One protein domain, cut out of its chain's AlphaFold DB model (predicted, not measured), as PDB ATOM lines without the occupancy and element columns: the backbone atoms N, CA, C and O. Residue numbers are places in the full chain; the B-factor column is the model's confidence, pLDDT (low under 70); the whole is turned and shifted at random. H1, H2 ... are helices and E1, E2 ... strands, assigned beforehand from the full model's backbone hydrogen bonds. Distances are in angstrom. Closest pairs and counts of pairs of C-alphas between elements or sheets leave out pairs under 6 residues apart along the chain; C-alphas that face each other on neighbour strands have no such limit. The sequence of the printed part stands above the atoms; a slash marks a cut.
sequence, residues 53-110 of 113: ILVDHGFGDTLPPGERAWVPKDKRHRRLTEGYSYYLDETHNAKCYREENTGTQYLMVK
ATOM      1  N   ILE A  53     -39.728 -21.411 -31.687       83.50
ATOM      2  CA  ILE A  53     -40.326 -21.869 -30.428       83.50
ATOM      3  C   ILE A  53     -40.997 -23.216 -30.633       83.50
ATOM      4  O   ILE A  53     -41.856 -23.381 -31.507       83.50
ATOM      5  N   LEU A  54     -40.608 -24.160 -29.777       85.69
ATOM      6  CA  LEU A  54     -41.259 -25.449 -29.660       85.69
ATOM      7  C   LEU A  54     -42.634 -25.252 -29.019       85.69
ATOM      8  O   LEU A  54     -42.734 -24.778 -27.889       85.69
ATOM      9  N   VAL A  55     -43.683 -25.632 -29.739       84.62
ATOM     10  CA  VAL A  55     -45.061 -25.599 -29.246       84.62
ATOM     11  C   VAL A  55     -45.597 -27.009 -29.023       84.62
ATOM     12  O   VAL A  55     -45.243 -27.951 -29.740       84.62
ATOM     13  N   ASP A  56     -46.479 -27.145 -28.034       84.00
ATOM     14  CA  ASP A  56     -47.138 -28.410 -27.715       84.00
ATOM     15  C   ASP A  56     -47.967 -28.942 -28.891       84.00
ATOM     16  O   ASP A  56     -48.489 -28.193 -29.722       84.00
ATOM     17  N   HIS A  57     -48.156 -30.264 -28.939       76.56
ATOM     18  CA  HIS A  57     -48.902 -30.922 -30.015       76.56
ATOM     19  C   HIS A  57     -50.330 -30.388 -30.217       76.56
ATOM     20  O   HIS A  57     -50.790 -30.358 -31.358       76.56
ATOM     21  N   GLY A  58     -50.988 -29.928 -29.148       74.44
ATOM     22  CA  GLY A  58     -52.341 -29.359 -29.187       74.44
ATOM     23  C   GLY A  58     -52.414 -27.857 -29.493       74.44
ATOM     24  O   GLY A  58     -53.510 -27.317 -29.587       74.44
ATOM     25  N   PHE A  59     -51.282 -27.162 -29.673       77.19
ATOM     26  CA  PHE A  59     -51.258 -25.704 -29.873       77.19
ATOM     27  C   PHE A  59     -52.064 -25.253 -31.102       77.19
ATOM     28  O   PHE A  59     -52.666 -24.184 -31.112       77.19
ATOM     29  N   GLY A  60     -52.114 -26.085 -32.148       67.56
ATOM     30  CA  GLY A  60     -52.884 -25.791 -33.359       67.56
ATOM     31  C   GLY A  60     -54.402 -25.803 -33.157       67.56
ATOM     32  O   GLY A  60     -55.100 -25.095 -33.881       67.56
ATOM     33  N   ASP A  61     -54.892 -26.562 -32.173       69.69
ATOM     34  CA  ASP A  61     -56.324 -26.790 -31.940       69.69
ATOM     35  C   ASP A  61     -56.969 -25.649 -31.141       69.69
ATOM     36  O   ASP A  61     -58.172 -25.415 -31.237       69.69
ATOM     37  N   THR A  62     -56.165 -24.910 -30.371       68.00
ATOM     38  CA  THR A  62     -56.606 -23.756 -29.572       68.00
ATOM     39  C   THR A  62     -56.695 -22.457 -30.364       68.00
ATOM     40  O   THR A  62     -57.233 -21.465 -29.876       68.00
ATOM     41  N   LEU A  63     -56.147 -22.431 -31.576       70.25
ATOM     42  CA  LEU A  63     -56.100 -21.227 -32.388       70.25
ATOM     43  C   LEU A  63     -57.360 -21.119 -33.269       70.25
ATOM     44  O   LEU A  63     -57.905 -22.138 -33.691       70.25
ATOM     45  N   PRO A  64     -57.830 -19.902 -33.609       67.38
ATOM     46  CA  PRO A  64     -59.068 -19.723 -34.370       67.38
ATOM     47  C   PRO A  64     -59.062 -20.493 -35.709       67.38
ATOM     48  O   PRO A  64     -58.014 -20.602 -36.351       67.38
ATOM     49  N   PRO A  65     -60.196 -21.025 -36.188       61.16
ATOM     50  CA  PRO A  65     -60.233 -21.735 -37.462       61.16
ATOM     51  C   PRO A  65     -59.783 -20.797 -38.595       61.16
ATOM     52  O   PRO A  65     -60.396 -19.765 -38.850       61.16
ATOM     53  N   GLY A  66     -58.677 -21.143 -39.251       66.25
ATOM     54  CA  GLY A  66     -58.061 -20.371 -40.329       66.25
ATOM     55  C   GLY A  66     -57.269 -21.287 -41.257       66.25
ATOM     56  O   GLY A  66     -57.059 -22.456 -40.934       66.25
ATOM     57  N   GLU A  67     -56.823 -20.779 -42.409       73.69
ATOM     58  CA  GLU A  67     -56.034 -21.537 -43.396       73.69
ATOM     59  C   GLU A  67     -54.578 -21.771 -42.923       73.69
ATOM     60  O   GLU A  67     -53.612 -21.365 -43.571       73.69
ATOM     61  N   ARG A  68     -54.414 -22.406 -41.759       81.56
ATOM     62  CA  ARG A  68     -53.133 -22.797 -41.162       81.56
ATOM     63  C   ARG A  68     -52.903 -24.295 -41.362       81.56
ATOM     64  O   ARG A  68     -53.835 -25.088 -41.252       81.56
ATOM     65  N   ALA A  69     -51.672 -24.694 -41.648       84.94
ATOM     66  CA  ALA A  69     -51.317 -26.097 -41.811       84.94
ATOM     67  C   ALA A  69     -49.937 -26.387 -41.223       84.94
ATOM     68  O   ALA A  69     -49.003 -25.597 -41.375       84.94
ATOM     69  N   TRP A  70     -49.808 -27.552 -40.590       87.38
ATOM     70  CA  TRP A  70     -48.518 -28.093 -40.182       87.38
ATOM     71  C   TRP A  70     -47.758 -28.584 -41.412       87.38
ATOM     72  O   TRP A  70     -48.219 -29.463 -42.143       87.38
ATOM     73  N   VAL A  71     -46.597 -27.984 -41.662       88.31
ATOM     74  CA  VAL A  71     -45.754 -28.268 -42.820       88.31
ATOM     75  C   VAL A  71     -44.450 -28.916 -42.354       88.31
ATOM     76  O   VAL A  71     -43.692 -28.303 -41.602       88.31
ATOM     77  N   PRO A  72     -44.142 -30.134 -42.823       89.06
ATOM     78  CA  PRO A  72     -42.859 -30.786 -42.581       89.06
ATOM     79  C   PRO A  72     -41.650 -29.942 -43.016       89.06
ATOM     80  O   PRO A  72     -41.699 -29.236 -44.031       89.06
ATOM     81  N   LYS A  73     -40.540 -30.027 -42.270       87.50
ATOM     82  CA  LYS A  73     -39.309 -29.244 -42.506       87.50
ATOM     83  C   LYS A  73     -38.733 -29.388 -43.921       87.50
ATOM     84  O   LYS A  73     -38.115 -28.439 -44.409       87.50
ATOM     85  N   ASP A  74     -38.932 -30.529 -44.575       88.94
ATOM     86  CA  ASP A  74     -38.534 -30.814 -45.961       88.94
ATOM     87  C   ASP A  74     -39.389 -30.055 -46.988       88.94
ATOM     88  O   ASP A  74     -38.881 -29.597 -48.010       88.94
ATOM     89  N   LYS A  75     -40.678 -29.841 -46.699       85.94
ATOM     90  CA  LYS A  75     -41.618 -29.146 -47.597       85.94
ATOM     91  C   LYS A  75     -41.686 -27.639 -47.364       85.94
ATOM     92  O   LYS A  75     -42.310 -26.937 -48.162       85.94
ATOM     93  N   ARG A  76     -41.031 -27.128 -46.315       85.81
ATOM     94  CA  ARG A  76     -41.088 -25.708 -45.925       85.81
ATOM     95  C   ARG A  76     -40.696 -24.762 -47.060       85.81
ATOM     96  O   ARG A  76     -41.400 -23.796 -47.320       85.81
ATOM     97  N   HIS A  77     -39.611 -25.069 -47.777       83.31
ATOM     98  CA  HIS A  77     -39.081 -24.177 -48.809       83.31
ATOM     99  C   HIS A  77     -40.057 -24.036 -49.979       83.31
ATOM    100  O   HIS A  77     -40.377 -22.928 -50.391       83.31
ATOM    101  N   ARG A  78     -40.625 -25.161 -50.425       87.25
ATOM    102  CA  ARG A  78     -41.660 -25.180 -51.461       87.25
ATOM    103  C   ARG A  78     -42.881 -24.349 -51.062       87.25
ATOM    104  O   ARG A  78     -43.393 -23.599 -51.882       87.25
ATOM    105  N   ARG A  79     -43.336 -24.458 -49.809       84.94
ATOM    106  CA  ARG A  79     -44.489 -23.689 -49.315       84.94
ATOM    107  C   ARG A  79     -44.208 -22.190 -49.244       84.94
ATOM    108  O   ARG A  79     -45.067 -21.409 -49.630       84.94
ATOM    109  N   LEU A  80     -43.006 -21.791 -48.832       84.75
ATOM    110  CA  LEU A  80     -42.594 -20.383 -48.872       84.75
ATOM    111  C   LEU A  80     -42.639 -19.825 -50.302       84.75
ATOM    112  O   LEU A  80     -43.149 -18.731 -50.513       84.75
ATOM    113  N   THR A  81     -42.184 -20.592 -51.300       85.62
ATOM    114  CA  THR A  81     -42.281 -20.193 -52.716       85.62
ATOM    115  C   THR A  81     -43.728 -20.093 -53.205       85.62
ATOM    116  O   THR A  81     -44.041 -19.240 -54.028       85.62
ATOM    117  N   GLU A  82     -44.628 -20.931 -52.685       85.62
ATOM    118  CA  GLU A  82     -46.073 -20.874 -52.958       85.62
ATOM    119  C   GLU A  82     -46.775 -19.683 -52.261       85.62
ATOM    120  O   GLU A  82     -47.983 -19.512 -52.417       85.62
ATOM    121  N   GLY A  83     -46.040 -18.863 -51.501       84.00
ATOM    122  CA  GLY A  83     -46.552 -17.669 -50.827       84.00
ATOM    123  C   GLY A  83     -47.048 -17.907 -49.401       84.00
ATOM    124  O   GLY A  83     -47.650 -17.012 -48.815       84.00
ATOM    125  N   TYR A  84     -46.817 -19.093 -48.829       88.38
ATOM    126  CA  TYR A  84     -47.120 -19.342 -47.419       88.38
ATOM    127  C   TYR A  84     -46.154 -18.564 -46.530       88.38
ATOM    128  O   TYR A  84     -44.971 -18.444 -46.842       88.38
ATOM    129  N   SER A  85     -46.642 -18.106 -45.385       87.00
ATOM    130  CA  SER A  85     -45.836 -17.472 -44.345       87.00
ATOM    131  C   SER A  85     -45.769 -18.354 -43.102       87.00
ATOM    132  O   SER A  85     -46.604 -19.235 -42.894       87.00
ATOM    133  N   TYR A  86     -44.744 -18.160 -42.273       87.75
ATOM    134  CA  TYR A  86     -44.699 -18.802 -40.962       87.75
ATOM    135  C   TYR A  86     -45.760 -18.193 -40.051       87.75
ATOM    136  O   TYR A  86     -45.959 -16.979 -40.058       87.75
ATOM    137  N   TYR A  87     -46.417 -19.034 -39.253       85.94
ATOM    138  CA  TYR A  87     -47.190 -18.536 -38.129       85.94
ATOM    139  C   TYR A  87     -46.213 -18.056 -37.056       85.94
ATOM    140  O   TYR A  87     -45.346 -18.819 -36.616       85.94
ATOM    141  N   LEU A  88     -46.339 -16.783 -36.697       84.00
ATOM    142  CA  LEU A  88     -45.555 -16.161 -35.644       84.00
ATOM    143  C   LEU A  88     -46.397 -16.138 -34.375       84.00
ATOM    144  O   LEU A  88     -47.553 -15.717 -34.409       84.00
ATOM    145  N   ASP A  89     -45.817 -16.613 -33.281       81.00
ATOM    146  CA  ASP A  89     -46.424 -16.485 -31.963       81.00
ATOM    147  C   ASP A  89     -46.523 -15.003 -31.574       81.00
ATOM    148  O   ASP A  89     -45.555 -14.257 -31.721       81.00
ATOM    149  N   GLU A  90     -47.671 -14.569 -31.057       79.00
ATOM    150  CA  GLU A  90     -47.904 -13.162 -30.699       79.00
ATOM    151  C   GLU A  90     -47.038 -12.714 -29.514       79.00
ATOM    152  O   GLU A  90     -46.691 -11.541 -29.402       79.00
ATOM    153  N   THR A  91     -46.664 -13.654 -28.643       77.62
ATOM    154  CA  THR A  91     -45.924 -13.360 -27.408       77.62
ATOM    155  C   THR A  91     -44.435 -13.163 -27.675       77.62
ATOM    156  O   THR A  91     -43.816 -12.258 -27.119       77.62
ATOM    157  N   HIS A  92     -43.857 -14.002 -28.535       71.56
ATOM    158  CA  HIS A  92     -42.410 -14.040 -28.756       71.56
ATOM    159  C   HIS A  92     -41.988 -13.633 -30.171       71.56
ATOM    160  O   HIS A  92     -40.794 -13.568 -30.451       71.56
ATOM    161  N   ASN A  93     -42.941 -13.377 -31.073       76.38
ATOM    162  CA  ASN A  93     -42.691 -13.105 -32.490       76.38
ATOM    163  C   ASN A  93     -41.805 -14.178 -33.162       76.38
ATOM    164  O   ASN A  93     -40.976 -13.898 -34.030       76.38
ATOM    165  N   ALA A  94     -41.978 -15.420 -32.719       81.94
ATOM    166  CA  ALA A  94     -41.141 -16.563 -33.043       81.94
ATOM    167  C   ALA A  94     -41.900 -17.560 -33.926       81.94
ATOM    168  O   ALA A  94     -43.126 -17.668 -33.853       81.94
ATOM    169  N   LYS A  95     -41.181 -18.323 -34.753       85.56
ATOM    170  CA  LYS A  95     -41.777 -19.365 -35.597       85.56
ATOM    171  C   LYS A  95     -42.214 -20.535 -34.729       85.56
ATOM    172  O   LYS A  95     -41.381 -21.172 -34.085       85.56
ATOM    173  N   CYS A  96     -43.496 -20.876 -34.784       87.12
ATOM    174  CA  CYS A  96     -44.006 -22.059 -34.100       87.12
ATOM    175  C   CYS A  96     -43.577 -23.334 -34.839       87.12
ATOM    176  O   CYS A  96     -43.906 -23.524 -36.019       87.12
ATOM    177  N   TYR A  97     -42.901 -24.237 -34.135       90.44
ATOM    178  CA  TYR A  97     -42.610 -25.581 -34.624       90.44
ATOM    179  C   TYR A  97     -42.971 -26.636 -33.583       90.44
ATOM    180  O   TYR A  97     -42.987 -26.375 -32.387       90.44
ATOM    181  N   ARG A  98     -43.253 -27.849 -34.045       88.81
ATOM    182  CA  ARG A  98     -43.458 -29.023 -33.199       88.81
ATOM    183  C   ARG A  98     -42.553 -30.155 -33.657       88.81
ATOM    184  O   ARG A  98     -42.251 -30.269 -34.848       88.81
ATOM    185  N   GLU A  99     -42.144 -31.004 -32.729       89.19
ATOM    186  CA  GLU A  99     -41.419 -32.235 -33.038       89.19
ATOM    187  C   GLU A  99     -42.381 -33.417 -33.022       89.19
ATOM    188  O   GLU A  99     -43.065 -33.650 -32.032       89.19
ATOM    189  N   GLU A 100     -42.454 -34.158 -34.127       84.88
ATOM    190  CA  GLU A 100     -43.143 -35.447 -34.196       84.88
ATOM    191  C   GLU A 100     -42.124 -36.579 -34.356       84.88
ATOM    192  O   GLU A 100     -40.993 -36.361 -34.792       84.88
ATOM    193  N   ASN A 101     -42.553 -37.822 -34.112       81.31
ATOM    194  CA  ASN A 101     -41.743 -39.024 -34.371       81.31
ATOM    195  C   ASN A 101     -41.223 -39.101 -35.823       81.31
ATOM    196  O   ASN A 101     -40.223 -39.759 -36.094       81.31
ATOM    197  N   THR A 102     -41.899 -38.432 -36.763       80.31
ATOM    198  CA  THR A 102     -41.525 -38.345 -38.183       80.31
ATOM    199  C   THR A 102     -40.628 -37.148 -38.523       80.31
ATOM    200  O   THR A 102     -40.216 -37.011 -39.674       80.31
ATOM    201  N   GLY A 103     -40.340 -36.270 -37.558       83.69
ATOM    202  CA  GLY A 103     -39.491 -35.089 -37.712       83.69
ATOM    203  C   GLY A 103     -40.177 -33.769 -37.347       83.69
ATOM    204  O   GLY A 103     -41.333 -33.721 -36.931       83.69
ATOM    205  N   THR A 104     -39.439 -32.671 -37.515       87.75
ATOM    206  CA  THR A 104     -39.897 -31.311 -37.198       87.75
ATOM    207  C   THR A 104     -40.940 -30.809 -38.201       87.75
ATOM    208  O   THR A 104     -40.741 -30.884 -39.420       87.75
ATOM    209  N   GLN A 105     -42.023 -30.223 -37.695       89.88
ATOM    210  CA  GLN A 105     -43.066 -29.568 -38.482       89.88
ATOM    211  C   GLN A 105     -43.219 -28.110 -38.051       89.88
ATOM    212  O   GLN A 105     -43.220 -27.808 -36.865       89.88
ATOM    213  N   TYR A 106     -43.388 -27.213 -39.016       89.00
ATOM    214  CA  TYR A 106     -43.599 -25.786 -38.789       89.00
ATOM    215  C   TYR A 106     -45.055 -25.427 -39.044       89.00
ATOM    216  O   TYR A 106     -45.666 -25.940 -39.985       89.00
ATOM    217  N   LEU A 107     -45.611 -24.524 -38.242       89.50
ATOM    218  CA  LEU A 107     -46.947 -24.001 -38.490       89.50
ATOM    219  C   LEU A 107     -46.858 -22.904 -39.555       89.50
ATOM    220  O   LEU A 107     -46.159 -21.907 -39.372       89.50
ATOM    221  N   MET A 108     -47.540 -23.092 -40.682       89.56
ATOM    222  CA  MET A 108     -47.560 -22.123 -41.781       89.56
ATOM    223  C   MET A 108     -48.982 -21.652 -42.075       89.56
ATOM    224  O   MET A 108     -49.939 -22.420 -41.951       89.56
ATOM    225  N   VAL A 109     -49.111 -20.396 -42.492       89.31
ATOM    226  CA  VAL A 109     -50.361 -19.740 -42.880       89.31
ATOM    227  C   VAL A 109     -50.387 -19.593 -44.396       89.31
ATOM    228  O   VAL A 109     -49.398 -19.193 -45.014       89.31
ATOM    229  N   LYS A 110     -51.513 -19.954 -45.011       84.19
ATOM    230  CA  LYS A 110     -51.738 -19.780 -46.447       84.19
ATOM    231  C   LYS A 110     -51.961 -18.292 -46.759       84.19
ATOM    232  O   LYS A 110     -52.619 -17.613 -45.969       84.19
TER     233      LYS A 110
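AT A GLANCE: This is residues 53 to 110 of the 113 residues of an uncharacterized protein of Gammaproteobacteria bacterium (UniProt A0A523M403). A small antiparallel sheet of three strands has one short helix, H1, beside its strands, and two long loops, one leading into E1 and one linking H1 to E2. The first loop, residues 53 to 67, runs from beside E2 round to E1, and the second, residues 82 to 94, leads from H1 to E2. The printed part has 58 residues, with E1, H1, E2 and E3 along it and a sheet order of E1, E3, E2; the class is mixed, helices and strands, with under half of the residues in named elements. It is compact, with a radius of gyration of the C-alphas of 10.8 A, and rounded, spanning 26 by 25 by 21 A.

HOW THE PARTS SIT: Residues 53 to 54 form a short parallel pairing with residues 96 to 97 of E2, residues 95 to 100. Edge strand E1, residues 68 to 72, is antiparallel to inner strand E3, residues 103 to 109, at 151 degrees, with N 71 and O 106 2.8 A apart, within hydrogen-bond range. H1, residues 76 to 81, is on the sheet at a height of 8.4 A, over none of the strands, but only just: 2 of its 6 C-alphas fall on E1. The closest C-alphas of H1 and E3, Arg 76 and Tyr 106, are 7.6 A apart. Every O i to N i+4 pair in H1 is within hydrogen-bond range. E1, H1 and E2 form a split strand-helix-strand unit, two strands running the same way with a helix between them in the chain and E3 between them in the sheet; its crossover is right-handed. Residues 85 to 86 form a short antiparallel pairing with residues 108 to 109 of E3. Edge strand E2 and E3 are a hairpin, antiparallel at 143 degrees, with N 98 and O 105 2.8 A apart, within hydrogen-bond range.

IN THESE COORDINATES: E1 begins at C-alpha 68 (-53.133, -22.797, -41.162) and is 13.1 A long. H1 is 8.8 A long, E2 16.2 A and E3 19.5 A, ending at C-alpha 109 (-50.361, -19.740, -42.880).

THE WHOLE: The C-alphas farthest apart, those of Thr 91 and Thr 102, are 27.6 A apart. The printed part has no cut; the link from H1 to E2 is long, and the other two are tight. Mean pLDDT of the printed part is 82.3, and it is under 70 at residues 60 to 62 and 64 to 66.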